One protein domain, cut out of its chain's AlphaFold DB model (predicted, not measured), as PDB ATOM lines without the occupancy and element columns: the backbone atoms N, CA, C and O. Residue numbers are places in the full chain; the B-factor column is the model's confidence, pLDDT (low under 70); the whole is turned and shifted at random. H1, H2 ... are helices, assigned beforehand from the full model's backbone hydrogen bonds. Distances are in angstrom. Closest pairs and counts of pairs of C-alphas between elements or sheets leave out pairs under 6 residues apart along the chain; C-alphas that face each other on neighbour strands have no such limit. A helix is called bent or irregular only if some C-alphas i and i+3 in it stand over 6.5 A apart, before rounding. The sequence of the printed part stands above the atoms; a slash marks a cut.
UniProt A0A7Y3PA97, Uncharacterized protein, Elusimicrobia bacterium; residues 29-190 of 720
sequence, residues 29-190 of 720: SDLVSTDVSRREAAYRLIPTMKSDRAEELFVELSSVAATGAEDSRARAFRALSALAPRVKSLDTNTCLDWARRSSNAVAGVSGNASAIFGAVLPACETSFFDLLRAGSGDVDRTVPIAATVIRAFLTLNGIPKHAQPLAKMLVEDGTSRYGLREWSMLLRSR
ATOM      1  N   SER A  29      45.860 -19.427   5.630       88.81
ATOM      2  CA  SER A  29      44.589 -19.015   5.015       88.81
ATOM      3  C   SER A  29      44.227 -19.804   3.755       88.81
ATOM      4  O   SER A  29      43.046 -19.987   3.462       88.81
ATOM      5  N   ASP A  30      45.225 -20.285   3.013       91.31
ATOM      6  CA  ASP A  30      45.016 -20.986   1.746       91.31
ATOM      7  C   ASP A  30      44.658 -22.451   1.992       91.31
ATOM      8  O   ASP A  30      43.781 -23.001   1.325       91.31
ATOM      9  N   LEU A  31      45.244 -23.054   3.030       90.06
ATOM     10  CA  LEU A  31      44.928 -24.412   3.478       90.06
ATOM     11  C   LEU A  31      43.513 -24.528   4.066       90.06
ATOM     12  O   LEU A  31      42.900 -25.597   3.991       90.06
ATOM     13  N   VAL A  32      42.967 -23.428   4.596       92.56
ATOM     14  CA  VAL A  32      41.592 -23.355   5.125       92.56
ATOM     15  C   VAL A  32      40.614 -22.610   4.215       92.56
ATOM     16  O   VAL A  32      39.483 -22.340   4.628       92.56
ATOM     17  N   SER A  33      41.009 -22.311   2.974       91.44
ATOM     18  CA  SER A  33      40.179 -21.556   2.033       91.44
ATOM     19  C   SER A  33      38.873 -22.281   1.687       91.44
ATOM     20  O   SER A  33      38.809 -23.518   1.611       91.44
ATOM     21  N   THR A  34      37.815 -21.498   1.463       91.38
ATOM     22  CA  THR A  34      36.553 -21.970   0.877       91.38
ATOM     23  C   THR A  34      36.677 -22.203  -0.631       91.38
ATOM     24  O   THR A  34      35.927 -23.013  -1.171       91.38
ATOM     25  N   ASP A  35      37.656 -21.575  -1.291       93.94
ATOM     26  CA  ASP A  35      38.004 -21.839  -2.687       93.94
ATOM     27  C   ASP A  35      38.754 -23.175  -2.798       93.94
ATOM     28  O   ASP A  35      39.874 -23.338  -2.303       93.94
ATOM     29  N   VAL A  36      38.114 -24.146  -3.455       91.25
ATOM     30  CA  VAL A  36      38.640 -25.505  -3.635       91.25
ATOM     31  C   VAL A  36      39.935 -25.502  -4.442       91.25
ATOM     32  O   VAL A  36      40.872 -26.196  -4.062       91.25
ATOM     33  N   SER A  37      40.022 -24.696  -5.502       90.69
ATOM     34  CA  SER A  37      41.192 -24.668  -6.390       90.69
ATOM     35  C   SER A  37      42.408 -24.110  -5.657       90.69
ATOM     36  O   SER A  37      43.500 -24.677  -5.720       90.69
ATOM     37  N   ARG A  38      42.200 -23.028  -4.897       91.31
ATOM     38  CA  ARG A  38      43.239 -22.426  -4.054       91.31
ATOM     39  C   ARG A  38      43.708 -23.390  -2.968       91.31
ATOM     40  O   ARG A  38      44.909 -23.534  -2.744       91.31
ATOM     41  N   ARG A  39      42.770 -24.098  -2.334       93.31
ATOM     42  CA  ARG A  39      43.081 -25.090  -1.304       93.31
ATOM     43  C   ARG A  39      43.853 -26.281  -1.871       93.31
ATOM     44  O   ARG A  39      44.878 -26.651  -1.312       93.31
ATOM     45  N   GLU A  40      43.423 -26.868  -2.983       91.81
ATOM     46  CA  GLU A  40      44.132 -27.996  -3.603       91.81
ATOM     47  C   GLU A  40      45.549 -27.625  -4.048       91.81
ATOM     48  O   GLU A  40      46.475 -28.416  -3.857       91.81
ATOM     49  N   ALA A  41      45.743 -26.415  -4.581       90.25
ATOM     50  CA  ALA A  41      47.071 -25.906  -4.909       90.25
ATOM     51  C   ALA A  41      47.976 -25.841  -3.665       90.25
ATOM     52  O   ALA A  41      49.117 -26.298  -3.719       90.25
ATOM     53  N   ALA A  42      47.453 -25.366  -2.528       91.44
ATOM     54  CA  ALA A  42      48.192 -25.328  -1.267       91.44
ATOM     55  C   ALA A  42      48.547 -26.734  -0.742       91.44
ATOM     56  O   ALA A  42      49.674 -26.963  -0.305       91.44
ATOM     57  N   TYR A  43      47.633 -27.706  -0.842       92.69
ATOM     58  CA  TYR A  43      47.891 -29.087  -0.403       92.69
ATOM     59  C   TYR A  43      48.990 -29.778  -1.226       92.69
ATOM     60  O   TYR A  43      49.772 -30.548  -0.669       92.69
ATOM     61  N   ARG A  44      49.112 -29.476  -2.527       92.00
ATOM     62  CA  ARG A  44      50.175 -30.036  -3.389       92.00
ATOM     63  C   ARG A  44      51.587 -29.628  -2.961       92.00
ATOM     64  O   ARG A  44      52.542 -30.310  -3.323       92.00
ATOM     65  N   LEU A  45      51.727 -28.548  -2.194       90.44
ATOM     66  CA  LEU A  45      53.020 -28.042  -1.732       90.44
ATOM     67  C   LEU A  45      53.516 -28.747  -0.459       90.44
ATOM     68  O   LEU A  45      54.727 -28.790  -0.223       90.44
ATOM     69  N   ILE A  46      52.612 -29.340   0.332       90.88
ATOM     70  CA  ILE A  46      52.920 -29.964   1.631       90.88
ATOM     71  C   ILE A  46      54.046 -31.014   1.542       90.88
ATOM     72  O   ILE A  46      54.984 -30.923   2.341       90.88
ATOM     73  N   PRO A  47      54.056 -31.960   0.578       90.00
ATOM     74  CA  PRO A  47      55.106 -32.983   0.505       90.00
ATOM     75  C   PRO A  47      56.518 -32.412   0.305       90.00
ATOM     76  O   PRO A  47      57.498 -33.022   0.724       90.00
ATOM     77  N   THR A  48      56.628 -31.231  -0.314       88.88
ATOM     78  CA  THR A  48      57.904 -30.550  -0.604       88.88
ATOM     79  C   THR A  48      58.303 -29.514   0.453       88.88
ATOM     80  O   THR A  48      59.371 -28.910   0.359       88.88
ATOM     81  N   MET A  49      57.460 -29.300   1.467       89.69
ATOM     82  CA  MET A  49      57.651 -28.263   2.479       89.69
ATOM     83  C   MET A  49      58.797 -28.611   3.442       89.69
ATOM     84  O   MET A  49      58.938 -29.764   3.866       89.69
ATOM     85  N   LYS A  50      59.616 -27.616   3.805       89.62
ATOM     86  CA  LYS A  50      60.638 -27.741   4.864       89.62
ATOM     87  C   LYS A  50      59.977 -27.891   6.242       89.62
ATOM     88  O   LYS A  50      58.890 -27.354   6.436       89.62
ATOM     89  N   SER A  51      60.646 -28.574   7.178       87.06
ATOM     90  CA  SER A  51      60.144 -28.809   8.546       87.06
ATOM     91  C   SER A  51      59.769 -27.509   9.245       87.06
ATOM     92  O   SER A  51      58.630 -27.367   9.661       87.06
ATOM     93  N   ASP A  52      60.659 -26.521   9.237       90.50
ATOM     94  CA  ASP A  52      60.484 -25.277   9.997       90.50
ATOM     95  C   ASP A  52      59.231 -24.513   9.538       90.50
ATOM     96  O   ASP A  52      58.490 -23.946  10.337       90.50
ATOM     97  N   ARG A  53      58.933 -24.563   8.231       91.25
ATOM     98  CA  ARG A  53      57.713 -23.956   7.684       91.25
ATOM     99  C   ARG A  53      56.465 -24.782   7.988       91.25
ATOM    100  O   ARG A  53      55.398 -24.209   8.192       91.25
ATOM    101  N   ALA A  54      56.575 -26.108   7.980       91.56
ATOM    102  CA  ALA A  54      55.470 -26.973   8.374       91.56
ATOM    103  C   ALA A  54      55.111 -26.769   9.852       91.56
ATOM    104  O   ALA A  54      53.931 -26.735  10.175       91.56
ATOM    105  N   GLU A  55      56.107 -26.571  10.715       94.12
ATOM    106  CA  GLU A  55      55.960 -26.291  12.147       94.12
ATOM    107  C   GLU A  55      55.249 -24.954  12.388       94.12
ATOM    108  O   GLU A  55      54.236 -24.916  13.083       94.12
ATOM    109  N   GLU A  56      55.694 -23.879  11.728       92.81
ATOM    110  CA  GLU A  56      55.046 -22.561  11.792       92.81
ATOM    111  C   GLU A  56      53.570 -22.624  11.358       92.81
ATOM    112  O   GLU A  56      52.672 -22.197  12.087       92.81
ATOM    113  N   LEU A  57      53.296 -23.237  10.198       93.88
ATOM    114  CA  LEU A  57      51.931 -23.417   9.695       93.88
ATOM    115  C   LEU A  57      51.080 -24.294  10.614       93.88
ATOM    116  O   LEU A  57      49.878 -24.061  10.747       93.88
ATOM    117  N   PHE A  58      51.678 -25.309  11.238       95.00
ATOM    118  CA  PHE A  58      50.984 -26.186  12.171       95.00
ATOM    119  C   PHE A  58      50.534 -25.419  13.420       95.00
ATOM    120  O   PHE A  58      49.387 -25.570  13.844       95.00
ATOM    121  N   VAL A  59      51.380 -24.543  13.969       93.69
ATOM    122  CA  VAL A  59      51.027 -23.670  15.102       93.69
ATOM    123  C   VAL A  59      49.916 -22.685  14.712       93.69
ATOM    124  O   VAL A  59      48.904 -22.591  15.411       93.69
ATOM    125  N   GLU A  60      50.034 -22.016  13.558       92.75
ATOM    126  CA  GLU A  60      48.997 -21.102  13.046       92.75
ATOM    127  C   GLU A  60      47.636 -21.803  12.897       92.75
ATOM    128  O   GLU A  60      46.603 -21.324  13.378       92.75
ATOM    129  N   LEU A  61      47.624 -22.974  12.255       92.69
ATOM    130  CA  LEU A  61      46.408 -23.750  12.014       92.69
ATOM    131  C   LEU A  61      45.831 -24.358  13.295       92.69
ATOM    132  O   LEU A  61      44.611 -24.518  13.380       92.69
ATOM    133  N   SER A  62      46.663 -24.650  14.298       90.38
ATOM    134  CA  SER A  62      46.207 -25.108  15.618       90.38
ATOM    135  C   SER A  62      45.335 -24.046  16.292       90.38
ATOM    136  O   SER A  62      44.270 -24.366  16.825       90.38
ATOM    137  N   SER A  63      45.699 -22.764  16.165       88.62
ATOM    138  CA  SER A  63      44.860 -21.652  16.632       88.62
ATOM    139  C   SER A  63      43.520 -21.589  15.886       88.62
ATOM    140  O   SER A  63      42.466 -21.449  16.508       88.62
ATOM    141  N   VAL A  64      43.520 -21.762  14.558       88.38
ATOM    142  CA  VAL A  64      42.279 -21.776  13.753       88.38
ATOM    143  C   VAL A  64      41.371 -22.944  14.148       88.38
ATOM    144  O   VAL A  64      40.157 -22.771  14.277       88.38
ATOM    145  N   ALA A  65      41.946 -24.124  14.387       86.25
ATOM    146  CA  ALA A  65      41.213 -25.291  14.869       86.25
ATOM    147  C   ALA A  65      40.601 -25.058  16.264       86.25
ATOM    148  O   ALA A  65      39.529 -25.586  16.567       86.25
ATOM    149  N   ALA A  66      41.234 -24.231  17.099       83.19
ATOM    150  CA  ALA A  66      40.737 -23.878  18.421       83.19
ATOM    151  C   ALA A  66      39.547 -22.908  18.379       83.19
ATOM    152  O   ALA A  66      38.508 -23.157  18.996       83.19
ATOM    153  N   THR A  67      39.679 -21.803  17.649       83.50
ATOM    154  CA  THR A  67      38.796 -20.632  17.798       83.50
ATOM    155  C   THR A  67      37.901 -20.357  16.591       83.50
ATOM    156  O   THR A  67      36.984 -19.545  16.696       83.50
ATOM    157  N   GLY A  68      38.114 -21.033  15.458       79.81
ATOM    158  CA  GLY A  68      37.366 -20.794  14.223       79.81
ATOM    159  C   GLY A  68      35.897 -21.240  14.259       79.81
ATOM    160  O   GLY A  68      35.482 -22.038  15.097       79.81
ATOM    161  N   ALA A  69      35.110 -20.763  13.289       83.00
ATOM    162  CA  ALA A  69      33.780 -21.308  13.001       83.00
ATOM    163  C   ALA A  69      33.868 -22.790  12.577       83.00
ATOM    164  O   ALA A  69      34.906 -23.224  12.074       83.00
ATOM    165  N   GLU A  70      32.786 -23.554  12.743       82.00
ATOM    166  CA  GLU A  70      32.742 -25.015  12.535       82.00
ATOM    167  C   GLU A  70      33.355 -25.470  11.197       82.00
ATOM    168  O   GLU A  70      34.273 -26.292  11.171       82.00
ATOM    169  N   ASP A  71      32.953 -24.837  10.095       82.31
ATOM    170  CA  ASP A  71      33.479 -25.113   8.756       82.31
ATOM    171  C   ASP A  71      34.991 -24.860   8.625       82.31
ATOM    172  O   ASP A  71      35.714 -25.600   7.949       82.31
ATOM    173  N   SER A  72      35.490 -23.801   9.265       83.75
ATOM    174  CA  SER A  72      36.914 -23.456   9.261       83.75
ATOM    175  C   SER A  72      37.719 -24.395  10.154       83.75
ATOM    176  O   SER A  72      38.836 -24.756   9.786       83.75
ATOM    177  N   ARG A  73      37.142 -24.870  11.266       86.12
ATOM    178  CA  ARG A  73      37.746 -25.908  12.112       86.12
ATOM    179  C   ARG A  73      37.900 -27.215  11.349       86.12
ATOM    180  O   ARG A  73      38.984 -27.788  11.351       86.12
ATOM    181  N   ALA A  74      36.861 -27.659  10.641       85.88
ATOM    182  CA  ALA A  74      36.916 -28.887   9.851       85.88
ATOM    183  C   ALA A  74      38.016 -28.836   8.775       85.88
ATOM    184  O   ALA A  74      38.748 -29.809   8.584       85.88
ATOM    185  N   ARG A  75      38.178 -27.691   8.094       90.62
ATOM    186  CA  ARG A  75      39.275 -27.484   7.133       90.62
ATOM    187  C   ARG A  75      40.643 -27.414   7.808       90.62
ATOM    188  O   ARG A  75      41.585 -28.004   7.284       90.62
ATOM    189  N   ALA A  76      40.747 -26.752   8.960       91.25
ATOM    190  CA  ALA A  76      41.982 -26.696   9.736       91.25
ATOM    191  C   ALA A  76      42.427 -28.099  10.165       91.25
ATOM    192  O   ALA A  76      43.573 -28.456   9.922       91.25
ATOM    193  N   PHE A  77      41.524 -28.934  10.689       90.12
ATOM    194  CA  PHE A  77      41.843 -30.322  11.043       90.12
ATOM    195  C   PHE A  77      42.368 -31.121   9.848       90.12
ATOM    196  O   PHE A  77      43.378 -31.803   9.982       90.12
ATOM    197  N   ARG A  78      41.756 -30.992   8.662       90.81
ATOM    198  CA  ARG A  78      42.272 -31.648   7.445       90.81
ATOM    199  C   ARG A  78      43.682 -31.176   7.082       90.81
ATOM    200  O   ARG A  78      44.519 -31.997   6.716       90.81
ATOM    201  N   ALA A  79      43.949 -29.875   7.202       92.50
ATOM    202  CA  ALA A  79      45.258 -29.307   6.895       92.50
ATOM    203  C   ALA A  79      46.320 -29.764   7.905       92.50
ATOM    204  O   ALA A  79      47.413 -30.163   7.513       92.50
ATOM    205  N   LEU A  80      45.970 -29.778   9.190       94.38
ATOM    206  CA  LEU A  80      46.814 -30.268  10.276       94.38
ATOM    207  C   LEU A  80      47.153 -31.751  10.095       94.38
ATOM    208  O   LEU A  80      48.317 -32.120  10.207       94.38
ATOM    209  N   SER A  81      46.179 -32.590   9.727       92.19
ATOM    210  CA  SER A  81      46.431 -34.001   9.402       92.19
ATOM    211  C   SER A  81      47.394 -34.175   8.225       92.19
ATOM    212  O   SER A  81      48.229 -35.073   8.255       92.19
ATOM    213  N   ALA A  82      47.307 -33.319   7.202       92.44
ATOM    214  CA  ALA A  82      48.225 -33.367   6.067       92.44
ATOM    215  C   ALA A  82      49.641 -32.875   6.426       92.44
ATOM    216  O   ALA A  82      50.621 -33.387   5.886       92.44
ATOM    217  N   LEU A  83      49.757 -31.900   7.333       94.06
ATOM    218  CA  LEU A  83      51.032 -31.318   7.760       94.06
ATOM    219  C   LEU A  83      51.778 -32.165   8.791       94.06
ATOM    220  O   LEU A  83      53.006 -32.174   8.762       94.06
ATOM    221  N   ALA A  84      51.069 -32.872   9.676       92.88
ATOM    222  CA  ALA A  84      51.658 -33.580  10.815       92.88
ATOM    223  C   ALA A  84      52.893 -34.448  10.470       92.88
ATOM    224  O   ALA A  84      53.893 -34.324  11.171       92.88
ATOM    225  N   PRO A  85      52.934 -35.221   9.361       90.88
ATOM    226  CA  PRO A  85      54.118 -36.011   8.993       90.88
ATOM    227  C   PRO A  85      55.382 -35.194   8.650       90.88
ATOM    228  O   PRO A  85      56.452 -35.767   8.444       90.88
ATOM    229  N   ARG A  86      55.268 -33.868   8.495       91.88
ATOM    230  CA  ARG A  86      56.378 -32.948   8.180       91.88
ATOM    231  C   ARG A  86      56.929 -32.226   9.412       91.88
ATOM    232  O   ARG A  86      58.004 -31.636   9.311       91.88
ATOM    233  N   VAL A  87      56.208 -32.272  10.529       93.94
ATOM    234  CA  VAL A  87      56.559 -31.614  11.790       93.94
ATOM    235  C   VAL A  87      57.633 -32.438  12.499       93.94
ATOM    236  O   VAL A  87      57.447 -33.636  12.705       93.94
ATOM    237  N   LYS A  88      58.768 -31.819  12.851       92.31
ATOM    238  CA  LYS A  88      59.874 -32.496  13.552       92.31
ATOM    239  C   LYS A  88      60.048 -32.020  14.985       92.31
ATOM    240  O   LYS A  88      60.514 -32.796  15.810       92.31
ATOM    241  N   SER A  89      59.685 -30.777  15.273       92.88
ATOM    242  CA  SER A  89      59.713 -30.202  16.612       92.88
ATOM    243  C   SER A  89      58.500 -29.307  16.845       92.88
ATOM    244  O   SER A  89      58.012 -28.662  15.920       92.88
ATOM    245  N   LEU A  90      57.985 -29.289  18.072       93.75
ATOM    246  CA  LEU A  90      56.924 -28.379  18.497       93.75
ATOM    247  C   LEU A  90      57.249 -27.812  19.873       93.75
ATOM    248  O   LEU A  90      57.846 -28.482  20.720       93.75
ATOM    249  N   ASP A  91      56.813 -26.577  20.108       90.62
ATOM    250  CA  ASP A  91      56.936 -25.968  21.421       90.62
ATOM    251  C   ASP A  91      56.028 -26.667  22.445       90.62
ATOM    252  O   ASP A  91      54.994 -27.267  22.132       90.62
ATOM    253  N   THR A  92      56.421 -26.549  23.709       89.00
ATOM    254  CA  THR A  92      55.756 -27.195  24.835       89.00
ATOM    255  C   THR A  92      54.265 -26.867  24.941       89.00
ATOM    256  O   THR A  92      53.472 -27.752  25.269       89.00
ATOM    257  N   ASN A  93      53.857 -25.625  24.663       90.25
ATOM    258  CA  ASN A  93      52.455 -25.232  24.788       90.25
ATOM    259  C   ASN A  93      51.614 -25.874  23.689       90.25
ATOM    260  O   ASN A  93      50.539 -26.401  23.980       90.25
ATOM    261  N   THR A  94      52.125 -25.895  22.459       92.19
ATOM    262  CA  THR A  94      51.473 -26.578  21.338       92.19
ATOM    263  C   THR A  94      51.348 -28.079  21.605       92.19
ATOM    264  O   THR A  94      50.274 -28.650  21.413       92.19
ATOM    265  N   CYS A  95      52.392 -28.721  22.136       93.81
ATOM    266  CA  CYS A  95      52.341 -30.137  22.506       93.81
ATOM    267  C   CYS A  95      51.286 -30.445  23.575       93.81
ATOM    268  O   CYS A  95      50.505 -31.390  23.429       93.81
ATOM    269  N   LEU A  96      51.219 -29.636  24.637       91.12
ATOM    270  CA  LEU A  96      50.204 -29.794  25.677       91.12
ATOM    271  C   LEU A  96      48.790 -29.530  25.153       91.12
ATOM    272  O   LEU A  96      47.862 -30.233  25.546       91.12
ATOM    273  N   ASP A  97      48.605 -28.545  24.272       90.94
ATOM    274  CA  ASP A  97      47.302 -28.253  23.671       90.94
ATOM    275  C   ASP A  97      46.785 -29.444  22.853       90.94
ATOM    276  O   ASP A  97      45.639 -29.862  23.019       90.94
ATOM    277  N   TRP A  98      47.644 -30.070  22.045       91.56
ATOM    278  CA  TRP A  98      47.274 -31.264  21.284       91.56
ATOM    279  C   TRP A  98      47.001 -32.485  22.159       91.56
ATOM    280  O   TRP A  98      46.015 -33.186  21.915       91.56
ATOM    281  N   ALA A  99      47.784 -32.699  23.219       91.00
ATOM    282  CA  ALA A  99      47.486 -33.736  24.204       91.00
ATOM    283  C   ALA A  99      46.105 -33.509  24.855       91.00
ATOM    284  O   ALA A  99      45.281 -34.425  24.893       91.00
ATOM    285  N   ARG A 100      45.794 -32.269  25.272       89.62
ATOM    286  CA  ARG A 100      44.483 -31.892  25.845       89.62
ATOM    287  C   ARG A 100      43.333 -32.089  24.862       89.62
ATOM    288  O   ARG A 100      42.274 -32.586  25.241       89.62
ATOM    289  N   ARG A 101      43.505 -31.690  23.599       87.62
ATOM    290  CA  ARG A 101      42.485 -31.879  22.552       87.62
ATOM    291  C   ARG A 101      42.213 -33.355  22.303       87.62
ATOM    292  O   ARG A 101      41.051 -33.727  22.171       87.62
ATOM    293  N   SER A 102      43.264 -34.176  22.284       86.94
ATOM    294  CA  SER A 102      43.138 -35.631  22.181       86.94
ATOM    295  C   SER A 102      42.353 -36.199  23.366       86.94
ATOM    296  O   SER A 102      41.408 -36.956  23.168       86.94
ATOM    297  N   SER A 103      42.677 -35.777  24.595       80.00
ATOM    298  CA  SER A 103      42.055 -36.302  25.818       80.00
ATOM    299  C   SER A 103      40.616 -35.839  26.071       80.00
ATOM    300  O   SER A 103      39.856 -36.548  26.732       80.00
ATOM    301  N   ASN A 104      40.253 -34.634  25.618       73.62
ATOM    302  CA  ASN A 104      38.952 -34.003  25.881       73.62
ATOM    303  C   ASN A 104      37.896 -34.308  24.816       73.62
ATOM    304  O   ASN A 104      36.753 -33.870  24.951       73.62
ATOM    305  N   ALA A 105      38.253 -35.022  23.749       59.16
ATOM    306  CA  ALA A 105      37.305 -35.369  22.710       59.16
ATOM    307  C   ALA A 105      36.260 -36.365  23.249       59.16
ATOM    308  O   ALA A 105      36.480 -37.574  23.278       59.16
ATOM    309  N   VAL A 106      35.113 -35.837  23.687       44.16
ATOM    310  CA  VAL A 106      33.910 -36.612  24.017       44.16
ATOM    311  C   VAL A 106      33.562 -37.503  22.822       44.16
ATOM    312  O   VAL A 106      33.641 -37.066  21.669       44.16
ATOM    313  N   ALA A 107      33.213 -38.760  23.107       40.97
ATOM    314  CA  ALA A 107      32.808 -39.763  22.129       40.97
ATOM    315  C   ALA A 107      31.868 -39.159  21.065       40.97
ATOM    316  O   ALA A 107      30.737 -38.787  21.369       40.97
ATOM    317  N   GLY A 108      32.361 -39.023  19.829       42.78
ATOM    318  CA  GLY A 108      31.570 -38.559  18.682       42.78
ATOM    319  C   GLY A 108      32.312 -37.671  17.676       42.78
ATOM    320  O   GLY A 108      32.084 -37.810  16.480       42.78
ATOM    321  N   VAL A 109      33.245 -36.811  18.114       47.44
ATOM    322  CA  VAL A 109      34.015 -35.898  17.219       47.44
ATOM    323  C   VAL A 109      35.531 -36.213  17.241       47.44
ATOM    324  O   VAL A 109      36.374 -35.453  16.774       47.44
ATOM    325  N   SER A 110      35.902 -37.376  17.782       53.66
ATOM    326  CA  SER A 110      37.223 -37.663  18.363       53.66
ATOM    327  C   SER A 110      38.315 -38.192  17.425       53.66
ATOM    328  O   SER A 110      39.484 -38.189  17.809       53.66
ATOM    329  N   GLY A 111      37.992 -38.604  16.195       62.31
ATOM    330  CA  GLY A 111      38.964 -39.283  15.323       62.31
ATOM    331  C   GLY A 111      40.150 -38.412  14.888       62.31
ATOM    332  O   GLY A 111      41.292 -38.869  14.890       62.31
ATOM    333  N   ASN A 112      39.905 -37.140  14.556       79.06
ATOM    334  CA  ASN A 112      40.937 -36.290  13.953       79.06
ATOM    335  C   ASN A 112      41.987 -35.815  14.966       79.06
ATOM    336  O   ASN A 112      43.165 -35.763  14.631       79.06
ATOM    337  N   ALA A 113      41.589 -35.484  16.200       85.50
ATOM    338  CA  ALA A 113      42.521 -34.957  17.198       85.50
ATOM    339  C   ALA A 113      43.506 -36.022  17.703       85.50
ATOM    340  O   ALA A 113      44.701 -35.748  17.769       85.50
ATOM    341  N   SER A 114      43.018 -37.239  17.974       85.38
ATOM    342  CA  SER A 114      43.869 -38.373  18.360       85.38
ATOM    343  C   SER A 114      44.813 -38.788  17.227       85.38
ATOM    344  O   SER A 114      46.011 -38.958  17.453       85.38
ATOM    345  N   ALA A 115      44.322 -38.839  15.980       87.19
ATOM    346  CA  ALA A 115      45.167 -39.142  14.824       87.19
ATOM    347  C   ALA A 115      46.277 -38.098  14.613       87.19
ATOM    348  O   ALA A 115      47.419 -38.462  14.338       87.19
ATOM    349  N   ILE A 116      45.963 -36.805  14.765       91.00
ATOM    350  CA  ILE A 116      46.962 -35.735  14.658       91.00
ATOM    351  C   ILE A 116      47.957 -35.812  15.815       91.00
ATOM    352  O   ILE A 116      49.156 -35.762  15.556       91.00
ATOM    353  N   PHE A 117      47.492 -35.984  17.058       91.56
ATOM    354  CA  PHE A 117      48.371 -36.137  18.219       91.56
ATOM    355  C   PHE A 117      49.343 -37.305  18.032       91.56
ATOM    356  O   PHE A 117      50.546 -37.117  18.172       91.56
ATOM    357  N   GLY A 118      48.852 -38.478  17.619       90.06
ATOM    358  CA  GLY A 118      49.702 -39.631  17.323       90.06
ATOM    359  C   GLY A 118      50.740 -39.361  16.227       90.06
ATOM    360  O   GLY A 118      51.855 -39.869  16.309       90.06
ATOM    361  N   ALA A 119      50.409 -38.536  15.228       91.12
ATOM    362  CA  ALA A 119      51.324 -38.173  14.147       91.12
ATOM    363  C   ALA A 119      52.398 -37.148  14.561       91.12
ATOM    364  O   ALA A 119      53.514 -37.220  14.053       91.12
ATOM    365  N   VAL A 120      52.089 -36.217  15.474       93.81
ATOM    366  CA  VAL A 120      53.051 -35.208  15.972       93.81
ATOM    367  C   VAL A 120      53.733 -35.591  17.284       93.81
ATOM    368  O   VAL A 120      54.618 -34.873  17.740       93.81
ATOM    369  N   LEU A 121      53.375 -36.726  17.884       93.25
ATOM    370  CA  LEU A 121      53.985 -37.224  19.116       93.25
ATOM    371  C   LEU A 121      55.528 -37.279  19.074       93.25
ATOM    372  O   LEU A 121      56.126 -36.812  20.045       93.25
ATOM    373  N   PRO A 122      56.193 -37.718  17.977       93.19
ATOM    374  CA  PRO A 122      57.657 -37.665  17.887       93.19
ATOM    375  C   PRO A 122      58.231 -36.255  18.081       93.19
ATOM    376  O   PRO A 122      59.293 -36.093  18.672       93.19
ATOM    377  N   ALA A 123      57.520 -35.226  17.610       93.31
ATOM    378  CA  ALA A 123      57.930 -33.829  17.739       93.31
ATOM    379  C   ALA A 123      57.713 -33.264  19.154       93.31
ATOM    380  O   ALA A 123      58.255 -32.208  19.482       93.31
ATOM    381  N   CYS A 124      56.925 -33.956  19.983       94.00
ATOM    382  CA  CYS A 124      56.559 -33.549  21.338       94.00
ATOM    383  C   CYS A 124      57.248 -34.346  22.447       94.00
ATOM    384  O   CYS A 124      57.220 -33.927  23.603       94.00
ATOM    385  N   GLU A 125      57.859 -35.480  22.121       88.19
ATOM    386  CA  GLU A 125      58.405 -36.418  23.099       88.19
ATOM    387  C   GLU A 125      59.448 -35.769  24.019       88.19
ATOM    388  O   GLU A 125      59.315 -35.831  25.241       88.19
ATOM    389  N   THR A 126      60.434 -35.070  23.445       88.38
ATOM    390  CA  THR A 126      61.463 -34.358  24.227       88.38
ATOM    391  C   THR A 126      60.840 -33.278  25.109       88.38
ATOM    392  O   THR A 126      61.134 -33.215  26.298       88.38
ATOM    393  N   SER A 127      59.898 -32.501  24.562       89.25
ATOM    394  CA  SER A 127      59.164 -31.481  25.314       89.25
ATOM    395  C   SER A 127      58.442 -32.072  26.525       89.25
ATOM    396  O   SER A 127      58.489 -31.473  27.591       89.25
ATOM    397  N   PHE A 128      57.796 -33.236  26.401       91.00
ATOM    398  CA  PHE A 128      57.140 -33.894  27.535       91.00
ATOM    399  C   PHE A 128      58.138 -34.442  28.556       91.00
ATOM    400  O   PHE A 128      57.926 -34.246  29.753       91.00
ATOM    401  N   PHE A 129      59.225 -35.076  28.109       87.38
ATOM    402  CA  PHE A 129      60.285 -35.546  29.003       87.38
ATOM    403  C   PHE A 129      60.875 -34.412  29.834       87.38
ATOM    404  O   PHE A 129      60.975 -34.532  31.055       87.38
ATOM    405  N   ASP A 130      61.228 -33.306  29.188       85.69
ATOM    406  CA  ASP A 130      61.837 -32.163  29.856       85.69
ATOM    407  C   ASP A 130      60.862 -31.513  30.833       85.69
ATOM    408  O   ASP A 130      61.255 -31.160  31.939       85.69
ATOM    409  N   LEU A 131      59.579 -31.409  30.480       84.38
ATOM    410  CA  LEU A 131      58.563 -30.827  31.357       84.38
ATOM    411  C   LEU A 131      58.324 -31.675  32.607       84.38
ATOM    412  O   LEU A 131      58.261 -31.138  33.709       84.38
ATOM    413  N   LEU A 132      58.209 -32.994  32.439       81.81
ATOM    414  CA  LEU A 132      57.979 -33.925  33.543       81.81
ATOM    415  C   LEU A 132      59.211 -34.015  34.455       81.81
ATOM    416  O   LEU A 132      59.070 -34.039  35.674       81.81
ATOM    417  N   ARG A 133      60.423 -33.962  33.889       78.44
ATOM    418  CA  ARG A 133      61.669 -33.909  34.672       78.44
ATOM    419  C   ARG A 133      61.876 -32.565  35.366       78.44
ATOM    420  O   ARG A 133      62.206 -32.546  36.543       78.44
ATOM    421  N   ALA A 134      61.694 -31.447  34.666       73.38
ATOM    422  CA  ALA A 134      61.902 -30.106  35.220       73.38
ATOM    423  C   ALA A 134      60.816 -29.715  36.234       73.38
ATOM    424  O   ALA A 134      61.071 -28.936  37.149       73.38
ATOM    425  N   GLY A 135      59.608 -30.260  36.079       61.03
ATOM    426  CA  GLY A 135      58.474 -30.056  36.973       61.03
ATOM    427  C   GLY A 135      58.519 -30.877  38.264       61.03
ATOM    428  O   GLY A 135      57.662 -30.694  39.122       61.03
ATOM    429  N   SER A 136      59.523 -31.735  38.472       60.16
ATOM    430  CA  SER A 136      59.569 -32.676  39.605       60.16
ATOM    431  C   SER A 136      59.600 -32.034  41.006       60.16
ATOM    432  O   SER A 136      59.557 -32.757  42.002       60.16
ATOM    433  N   GLY A 137      59.718 -30.704  41.095       60.53
ATOM    434  CA  GLY A 137      59.610 -29.927  42.337       60.53
ATOM    435  C   GLY A 137      58.304 -29.133  42.501       60.53
ATOM    436  O   GLY A 137      58.083 -28.582  43.573       60.53
ATOM    437  N   ASP A 138      57.452 -29.065  41.473       73.44
ATOM    438  CA  ASP A 138      56.163 -28.356  41.469       73.44
ATOM    439  C   ASP A 138      55.052 -29.330  41.047       73.44
ATOM    440  O   ASP A 138      54.717 -29.499  39.868       73.44
ATOM    441  N   VAL A 139      54.533 -30.040  42.046       69.81
ATOM    442  CA  VAL A 139      53.540 -31.110  41.891       69.81
ATOM    443  C   VAL A 139      52.220 -30.561  41.344       69.81
ATOM    444  O   VAL A 139      51.643 -31.167  40.439       69.81
ATOM    445  N   ASP A 140      51.791 -29.385  41.814       73.62
ATOM    446  CA  ASP A 140      50.539 -28.734  41.406       73.62
ATOM    447  C   ASP A 140      50.521 -28.427  39.905       73.62
ATOM    448  O   ASP A 140      49.481 -28.494  39.245       73.62
ATOM    449  N   ARG A 141      51.694 -28.142  39.331       78.75
ATOM    450  CA  ARG A 141      51.852 -27.950  37.890       78.75
ATOM    451  C   ARG A 141      52.022 -29.261  37.122       78.75
ATOM    452  O   ARG A 141      51.528 -29.377  35.997       78.75
ATOM    453  N   THR A 142      52.732 -30.229  37.688       80.44
ATOM    454  CA  THR A 142      53.219 -31.404  36.944       80.44
ATOM    455  C   THR A 142      52.201 -32.538  36.889       80.44
ATOM    456  O   THR A 142      52.061 -33.175  35.844       80.44
ATOM    457  N   VAL A 143      51.412 -32.743  37.946       83.12
ATOM    458  CA  VAL A 143      50.380 -33.793  37.988       83.12
ATOM    459  C   VAL A 143      49.309 -33.602  36.902       83.12
ATOM    460  O   VAL A 143      49.046 -34.555  36.160       83.12
ATOM    461  N   PRO A 144      48.736 -32.396  36.685       84.88
ATOM    462  CA  PRO A 144      47.788 -32.180  35.589       84.88
ATOM    463  C   PRO A 144      48.393 -32.438  34.205       84.88
ATOM    464  O   PRO A 144      47.693 -32.877  33.288       84.88
ATOM    465  N   ILE A 145      49.693 -32.173  34.039       87.38
ATOM    466  CA  ILE A 145      50.421 -32.410  32.790       87.38
ATOM    467  C   ILE A 145      50.586 -33.910  32.558       87.38
ATOM    468  O   ILE A 145      50.174 -34.394  31.504       87.38
ATOM    469  N   ALA A 146      51.098 -34.650  33.543       88.81
ATOM    470  CA  ALA A 146      51.228 -36.102  33.471       88.81
ATOM    471  C   ALA A 146      49.874 -36.765  33.169       88.81
ATOM    472  O   ALA A 146      49.766 -37.529  32.212       88.81
ATOM    473  N   ALA A 147      48.812 -36.387  33.889       87.19
ATOM    474  CA  ALA A 147      47.466 -36.908  33.656       87.19
ATOM    475  C   ALA A 147      46.959 -36.610  32.235       87.19
ATOM    476  O   ALA A 147      46.382 -37.478  31.580       87.19
ATOM    477  N   THR A 148      47.205 -35.401  31.723       88.56
ATOM    478  CA  THR A 148      46.848 -35.020  30.346       88.56
ATOM    479  C   THR A 148      47.574 -35.887  29.318       88.56
ATOM    480  O   THR A 148      46.952 -36.373  28.372       88.56
ATOM    481  N   VAL A 149      48.879 -36.098  29.494       91.25
ATOM    482  CA  VAL A 149      49.695 -36.886  28.563       91.25
ATOM    483  C   VAL A 149      49.285 -38.362  28.603       91.25
ATOM    484  O   VAL A 149      49.059 -38.951  27.547       91.25
ATOM    485  N   ILE A 150      49.089 -38.940  29.794       91.19
ATOM    486  CA  ILE A 150      48.593 -40.318  29.952       91.19
ATOM    487  C   ILE A 150      47.235 -40.486  29.260       91.19
ATOM    488  O   ILE A 150      47.031 -41.431  28.497       91.19
ATOM    489  N   ARG A 151      46.308 -39.541  29.457       88.88
ATOM    490  CA  ARG A 151      45.008 -39.552  28.773       88.88
ATOM    491  C   ARG A 151      45.145 -39.556  27.264       88.88
ATOM    492  O   ARG A 151      44.459 -40.326  26.601       88.88
ATOM    493  N   ALA A 152      46.010 -38.702  26.727       90.00
ATOM    494  CA  ALA A 152      46.246 -38.638  25.296       90.00
ATOM    495  C   ALA A 152      46.777 -39.984  24.769       90.00
ATOM    496  O   ALA A 152      46.240 -40.498  23.788       90.00
ATOM    497  N   PHE A 153      47.719 -40.623  25.473       90.69
ATOM    498  CA  PHE A 153      48.180 -41.977  25.144       90.69
ATOM    499  C   PHE A 153      47.051 -43.011  25.125       90.69
ATOM    500  O   PHE A 153      46.970 -43.812  24.196       90.69
ATOM    501  N   LEU A 154      46.141 -42.969  26.098       87.69
ATOM    502  CA  LEU A 154      45.004 -43.894  26.174       87.69
ATOM    503  C   LEU A 154      43.984 -43.717  25.038       87.69
ATOM    504  O   LEU A 154      43.180 -44.619  24.803       87.69
ATOM    505  N   THR A 155      44.017 -42.587  24.324       85.62
ATOM    506  CA  THR A 155      43.179 -42.345  23.134       85.62
ATOM    507  C   THR A 155      43.810 -42.812  21.821       85.62
ATOM    508  O   THR A 155      43.144 -42.761  20.784       85.62
ATOM    509  N   LEU A 156      45.073 -43.249  21.839       85.94
ATOM    510  CA  LEU A 156      45.765 -43.768  20.661       85.94
ATOM    511  C   LEU A 156      45.390 -45.234  20.398       85.94
ATOM    512  O   LEU A 156      45.188 -46.026  21.321       85.94
ATOM    513  N   ASN A 157      45.375 -45.622  19.121       83.75
ATOM    514  CA  ASN A 157      45.278 -47.024  18.707       83.75
ATOM    515  C   ASN A 157      46.633 -47.728  18.907       83.75
ATOM    516  O   ASN A 157      47.342 -48.016  17.944       83.75
ATOM    517  N   GLY A 158      46.986 -47.972  20.170       83.62
ATOM    518  CA  GLY A 158      48.283 -48.507  20.586       83.62
ATOM    519  C   GLY A 158      49.348 -47.421  20.768       83.62
ATOM    520  O   GLY A 158      49.305 -46.366  20.136       83.62
ATOM    521  N   ILE A 159      50.312 -47.682  21.654       87.00
ATOM    522  CA  ILE A 159      51.410 -46.754  21.949       87.00
ATOM    523  C   ILE A 159      52.542 -46.998  20.938       87.00
ATOM    524  O   ILE A 159      53.089 -48.108  20.903       87.00
ATOM    525  N   PRO A 160      52.913 -46.003  20.108       87.31
ATOM    526  CA  PRO A 160      53.986 -46.158  19.128       87.31
ATOM    527  C   PRO A 160      55.316 -46.539  19.785       87.31
ATOM    528  O   PRO A 160      55.647 -46.003  20.838       87.31
ATOM    529  N   LYS A 161      56.120 -47.395  19.134       86.56
ATOM    530  CA  LYS A 161      57.406 -47.883  19.681       86.56
ATOM    531  C   LYS A 161      58.331 -46.768  20.171       86.56
ATOM    532  O   LYS A 161      58.914 -46.895  21.237       86.56
ATOM    533  N   HIS A 162      58.428 -45.672  19.416       86.06
ATOM    534  CA  HIS A 162      59.271 -44.535  19.789       86.06
ATOM    535  C   HIS A 162      58.822 -43.871  21.097       86.06
ATOM    536  O   HIS A 162      59.672 -43.423  21.838       86.06
ATOM    537  N   ALA A 163      57.522 -43.884  21.413       88.50
ATOM    538  CA  ALA A 163      56.959 -43.233  22.594       88.50
ATOM    539  C   ALA A 163      56.794 -44.171  23.806       88.50
ATOM    540  O   ALA A 163      56.358 -43.735  24.874       88.50
ATOM    541  N   GLN A 164      57.129 -45.460  23.667       87.50
ATOM    542  CA  GLN A 164      57.101 -46.419  24.776       87.50
ATOM    543  C   GLN A 164      58.010 -46.019  25.950       87.50
ATOM    544  O   GLN A 164      57.555 -46.169  27.081       87.50
ATOM    545  N   PRO A 165      59.221 -45.450  25.754       88.06
ATOM    546  CA  PRO A 165      60.039 -44.957  26.864       88.06
ATOM    547  C   PRO A 165      59.342 -43.866  27.685       88.06
ATOM    548  O   PRO A 165      59.398 -43.888  28.914       88.06
ATOM    549  N   LEU A 166      58.641 -42.933  27.027       89.06
ATOM    550  CA  LEU A 166      57.887 -41.878  27.710       89.06
ATOM    551  C   LEU A 166      56.697 -42.458  28.478       89.06
ATOM    552  O   LEU A 166      56.460 -42.092  29.627       89.06
ATOM    553  N   ALA A 167      55.963 -43.384  27.861       89.88
ATOM    554  CA  ALA A 167      54.856 -44.072  28.512       89.88
ATOM    555  C   ALA A 167      55.327 -44.913  29.713       89.88
ATOM    556  O   ALA A 167      54.677 -44.890  30.752       89.88
ATOM    557  N   LYS A 168      56.475 -45.590  29.606       87.00
ATOM    558  CA  LYS A 168      57.109 -46.342  30.696       87.00
ATOM    559  C   LYS A 168      57.478 -45.438  31.868       87.00
ATOM    560  O   LYS A 168      57.068 -45.715  32.990       87.00
ATOM    561  N   MET A 169      58.143 -44.315  31.593       86.31
ATOM    562  CA  MET A 169      58.429 -43.305  32.614       86.31
ATOM    563  C   MET A 169      57.139 -42.819  33.288       86.31
ATOM    564  O   MET A 169      57.096 -42.687  34.502       86.31
ATOM    565  N   LEU A 170      56.060 -42.592  32.530       87.75
ATOM    566  CA  LEU A 170      54.763 -42.209  33.095       87.75
ATOM    567  C   LEU A 170      54.102 -43.318  33.925       87.75
ATOM    568  O   LEU A 170      53.345 -42.989  34.829       87.75
ATOM    569  N   VAL A 171      54.360 -44.598  33.655       87.06
ATOM    570  CA  VAL A 171      53.887 -45.711  34.498       87.06
ATOM    571  C   VAL A 171      54.657 -45.747  35.824       87.06
ATOM    572  O   VAL A 171      54.048 -45.799  36.895       87.06
ATOM    573  N   GLU A 172      55.986 -45.671  35.756       79.44
ATOM    574  CA  GLU A 172      56.888 -45.737  36.915       79.44
ATOM    575  C   GLU A 172      56.759 -44.495  37.813       79.44
ATOM    576  O   GLU A 172      56.548 -44.594  39.024       79.44
ATOM    577  N   ASP A 173      56.805 -43.303  37.219       79.00
ATOM    578  CA  ASP A 173      56.688 -42.035  37.939       79.00
ATOM    579  C   ASP A 173      55.226 -41.664  38.218       79.00
ATOM    580  O   ASP A 173      54.938 -40.965  39.183       79.00
ATOM    581  N   GLY A 174      54.270 -42.110  37.403       73.44
ATOM    582  CA  GLY A 174      52.851 -41.838  37.639       73.44
ATOM    583  C   GLY A 174      52.348 -42.457  38.931       73.44
ATOM    584  O   GLY A 174      51.627 -41.796  39.676       73.44
ATOM    585  N   THR A 175      52.793 -43.676  39.229       71.25
ATOM    586  CA  THR A 175      52.515 -44.346  40.502       71.25
ATOM    587  C   THR A 175      53.337 -43.759  41.647       71.25
ATOM    588  O   THR A 175      52.789 -43.459  42.692       71.25
ATOM    589  N   SER A 176      54.639 -43.528  41.479       67.62
ATOM    590  CA  SER A 176      55.495 -43.113  42.605       67.62
ATOM    591  C   SER A 176      55.571 -41.596  42.847       67.62
ATOM    592  O   SER A 176      55.609 -41.163  43.994       67.62
ATOM    593  N   ARG A 177      55.598 -40.772  41.792       71.81
ATOM    594  CA  ARG A 177      55.862 -39.318  41.843       71.81
ATOM    595  C   ARG A 177      54.655 -38.424  41.606       71.81
ATOM    596  O   ARG A 177      54.704 -37.259  41.991       71.81
ATOM    597  N   TYR A 178      53.611 -38.901  40.929       72.88
ATOM    598  CA  TYR A 178      52.470 -38.053  40.548       72.88
ATOM    599  C   TYR A 178      51.152 -38.449  41.221       72.88
ATOM    600  O   TYR A 178      50.185 -37.696  41.122       72.88
ATOM    601  N   GLY A 179      51.096 -39.588  41.918       75.00
ATOM    602  CA  GLY A 179      49.868 -40.070  42.557       75.00
ATOM    603  C   GLY A 179      48.738 -40.334  41.554       75.00
ATOM    604  O   GLY A 179      47.579 -40.044  41.842       75.00
ATOM    605  N   LEU A 180      49.089 -40.800  40.350       81.69
ATOM    606  CA  LEU A 180      48.207 -41.082  39.214       81.69
ATOM    607  C   LEU A 180      48.041 -42.598  39.013       81.69
ATOM    608  O   LEU A 180      48.136 -43.090  37.883       81.69
ATOM    609  N   ARG A 181      47.821 -43.347  40.098       82.00
ATOM    610  CA  ARG A 181      47.772 -44.818  40.126       82.00
ATOM    611  C   ARG A 181      46.934 -45.433  39.010       82.00
ATOM    612  O   ARG A 181      47.452 -46.183  38.185       82.00
ATOM    613  N   GLU A 182      45.645 -45.124  38.961       83.81
ATOM    614  CA  GLU A 182      44.683 -45.743  38.049       83.81
ATOM    615  C   GLU A 182      44.979 -45.382  36.593       83.81
ATOM    616  O   GLU A 182      44.901 -46.236  35.710       83.81
ATOM    617  N   TRP A 183      45.381 -44.135  36.337       86.75
ATOM    618  CA  TRP A 183      45.837 -43.692  35.018       86.75
ATOM    619  C   TRP A 183      47.079 -44.466  34.565       86.75
ATOM    620  O   TRP A 183      47.139 -44.926  33.424       86.75
ATOM    621  N   SER A 184      48.041 -44.651  35.465       87.69
ATOM    622  CA  SER A 184      49.289 -45.374  35.204       87.69
ATOM    623  C   SER A 184      49.033 -46.863  34.969       87.69
ATOM    624  O   SER A 184      49.584 -47.444  34.041       87.69
ATOM    625  N   MET A 185      48.124 -47.474  35.733       88.19
ATOM    626  CA  MET A 185      47.675 -48.854  35.518       88.19
ATOM    627  C   MET A 185      46.960 -49.035  34.179       88.19
ATOM    628  O   MET A 185      47.247 -49.983  33.454       88.19
ATOM    629  N   LEU A 186      46.050 -48.124  33.820       89.25
ATOM    630  CA  LEU A 186      45.389 -48.138  32.514       89.25
ATOM    631  C   LEU A 186      46.402 -48.029  31.373       89.25
ATOM    632  O   LEU A 186      46.262 -48.706  30.356       89.25
ATOM    633  N   LEU A 187      47.411 -47.167  31.528       89.31
ATOM    634  CA  LEU A 187      48.469 -47.009  30.538       89.31
ATOM    635  C   LEU A 187      49.324 -48.276  30.441       89.31
ATOM    636  O   LEU A 187      49.569 -48.761  29.337       89.31
ATOM    637  N   ARG A 188      49.698 -48.860  31.586       88.19
ATOM    638  CA  ARG A 188      50.420 -50.134  31.672       88.19
ATOM    639  C   ARG A 188      49.655 -51.260  30.980       88.19
ATOM    640  O   ARG A 188      50.251 -51.989  30.199       88.19
ATOM    641  N   SER A 189      48.333 -51.340  31.153       86.94
ATOM    642  CA  SER A 189      47.494 -52.351  30.491       86.94
ATOM    643  C   SER A 189      47.407 -52.190  28.960       86.94
ATOM    644  O   SER A 189      46.790 -53.020  28.293       86.94
ATOM    645  N   ARG A 190      47.915 -51.083  28.397       84.25
ATOM    646  CA  ARG A 190      47.927 -50.779  26.953       84.25
ATOM    647  C   ARG A 190      49.316 -50.881  26.333       84.25
ATOM    648  O   ARG A 190      49.417 -50.903  25.105       84.25
TER     649      ARG A 190
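Overview. This is residues 29 to 190 of the 720 residues of an uncharacterized protein of Elusimicrobia bacterium (UniProt A0A7Y3PA97). This is an elongated stack of helices: H1 at one end, then the hairpin of H2 and H3 and the hairpin of H4 and H5a, run across the long axis, while H5b, H6, H7 and H8 cluster at the other end. The printed part has 162 residues with eight named helices and no named strand: all helix. It is compact, with a radius of gyration of the C-alphas of 16.5 A, and spans 54 by 32 by 27 A.

Along the chain. H1, residues 36 to 48, begins at C-alpha 36 (38.640, -25.505, -3.635). H2 is residues 51 to 67, 24.7 A; H3 is residues 70 to 86, 25.3 A; H4 is residues 92 to 104. H5, residues 111 to 134, by its hydrogen bonds assigned as one helix, is bent: C-alphas 123 and 126 are 7.4 A apart. Its arms H5a, residues 111 to 123, and H5b, residues 126 to 134, are about perpendicular at 76 degrees. H6 is residues 139 to 154, 22.0 A; H7 is residues 161 to 176, 23.5 A; H8, residues 181 to 188, ends at C-alpha 188 (50.420, -50.134, 31.672).

Arrangement. H1 touches H3 with residues 43 to 47 alone, closest C-alphas Ile 46 and Leu 83, 6.6 A. H2 and H3 form a hairpin, closest C-alphas Ala 65 and Arg 73, 4.5 A. H3 touches H5a, closest C-alphas Ser 81 and Ile 116, 5.6 A. H4 touches H6 at a steep tilt of 57 degrees, closest C-alphas Ser 103 and Ala 152, 4.8 A. H7 and H8 form a hairpin, closest C-alphas Val 171 and Ser 184, 4.7 A. H1 and H8 are apart. Every O i to N i+4 pair is within hydrogen-bond range in H2, H4, H5b and H8, but 5 of 9 in H1, 11 of 13 in H3, 7 of 9 in H5a, and 10 of 12 in H6 and in H7.

Size, cuts and confidence. The C-alphas farthest apart, of Ser 37 and Ser 176, are 54.3 A apart. The printed part has no cut and no long link. Residues 105 to 111, 135 to 137, 139 and 176 have pLDDT under 70.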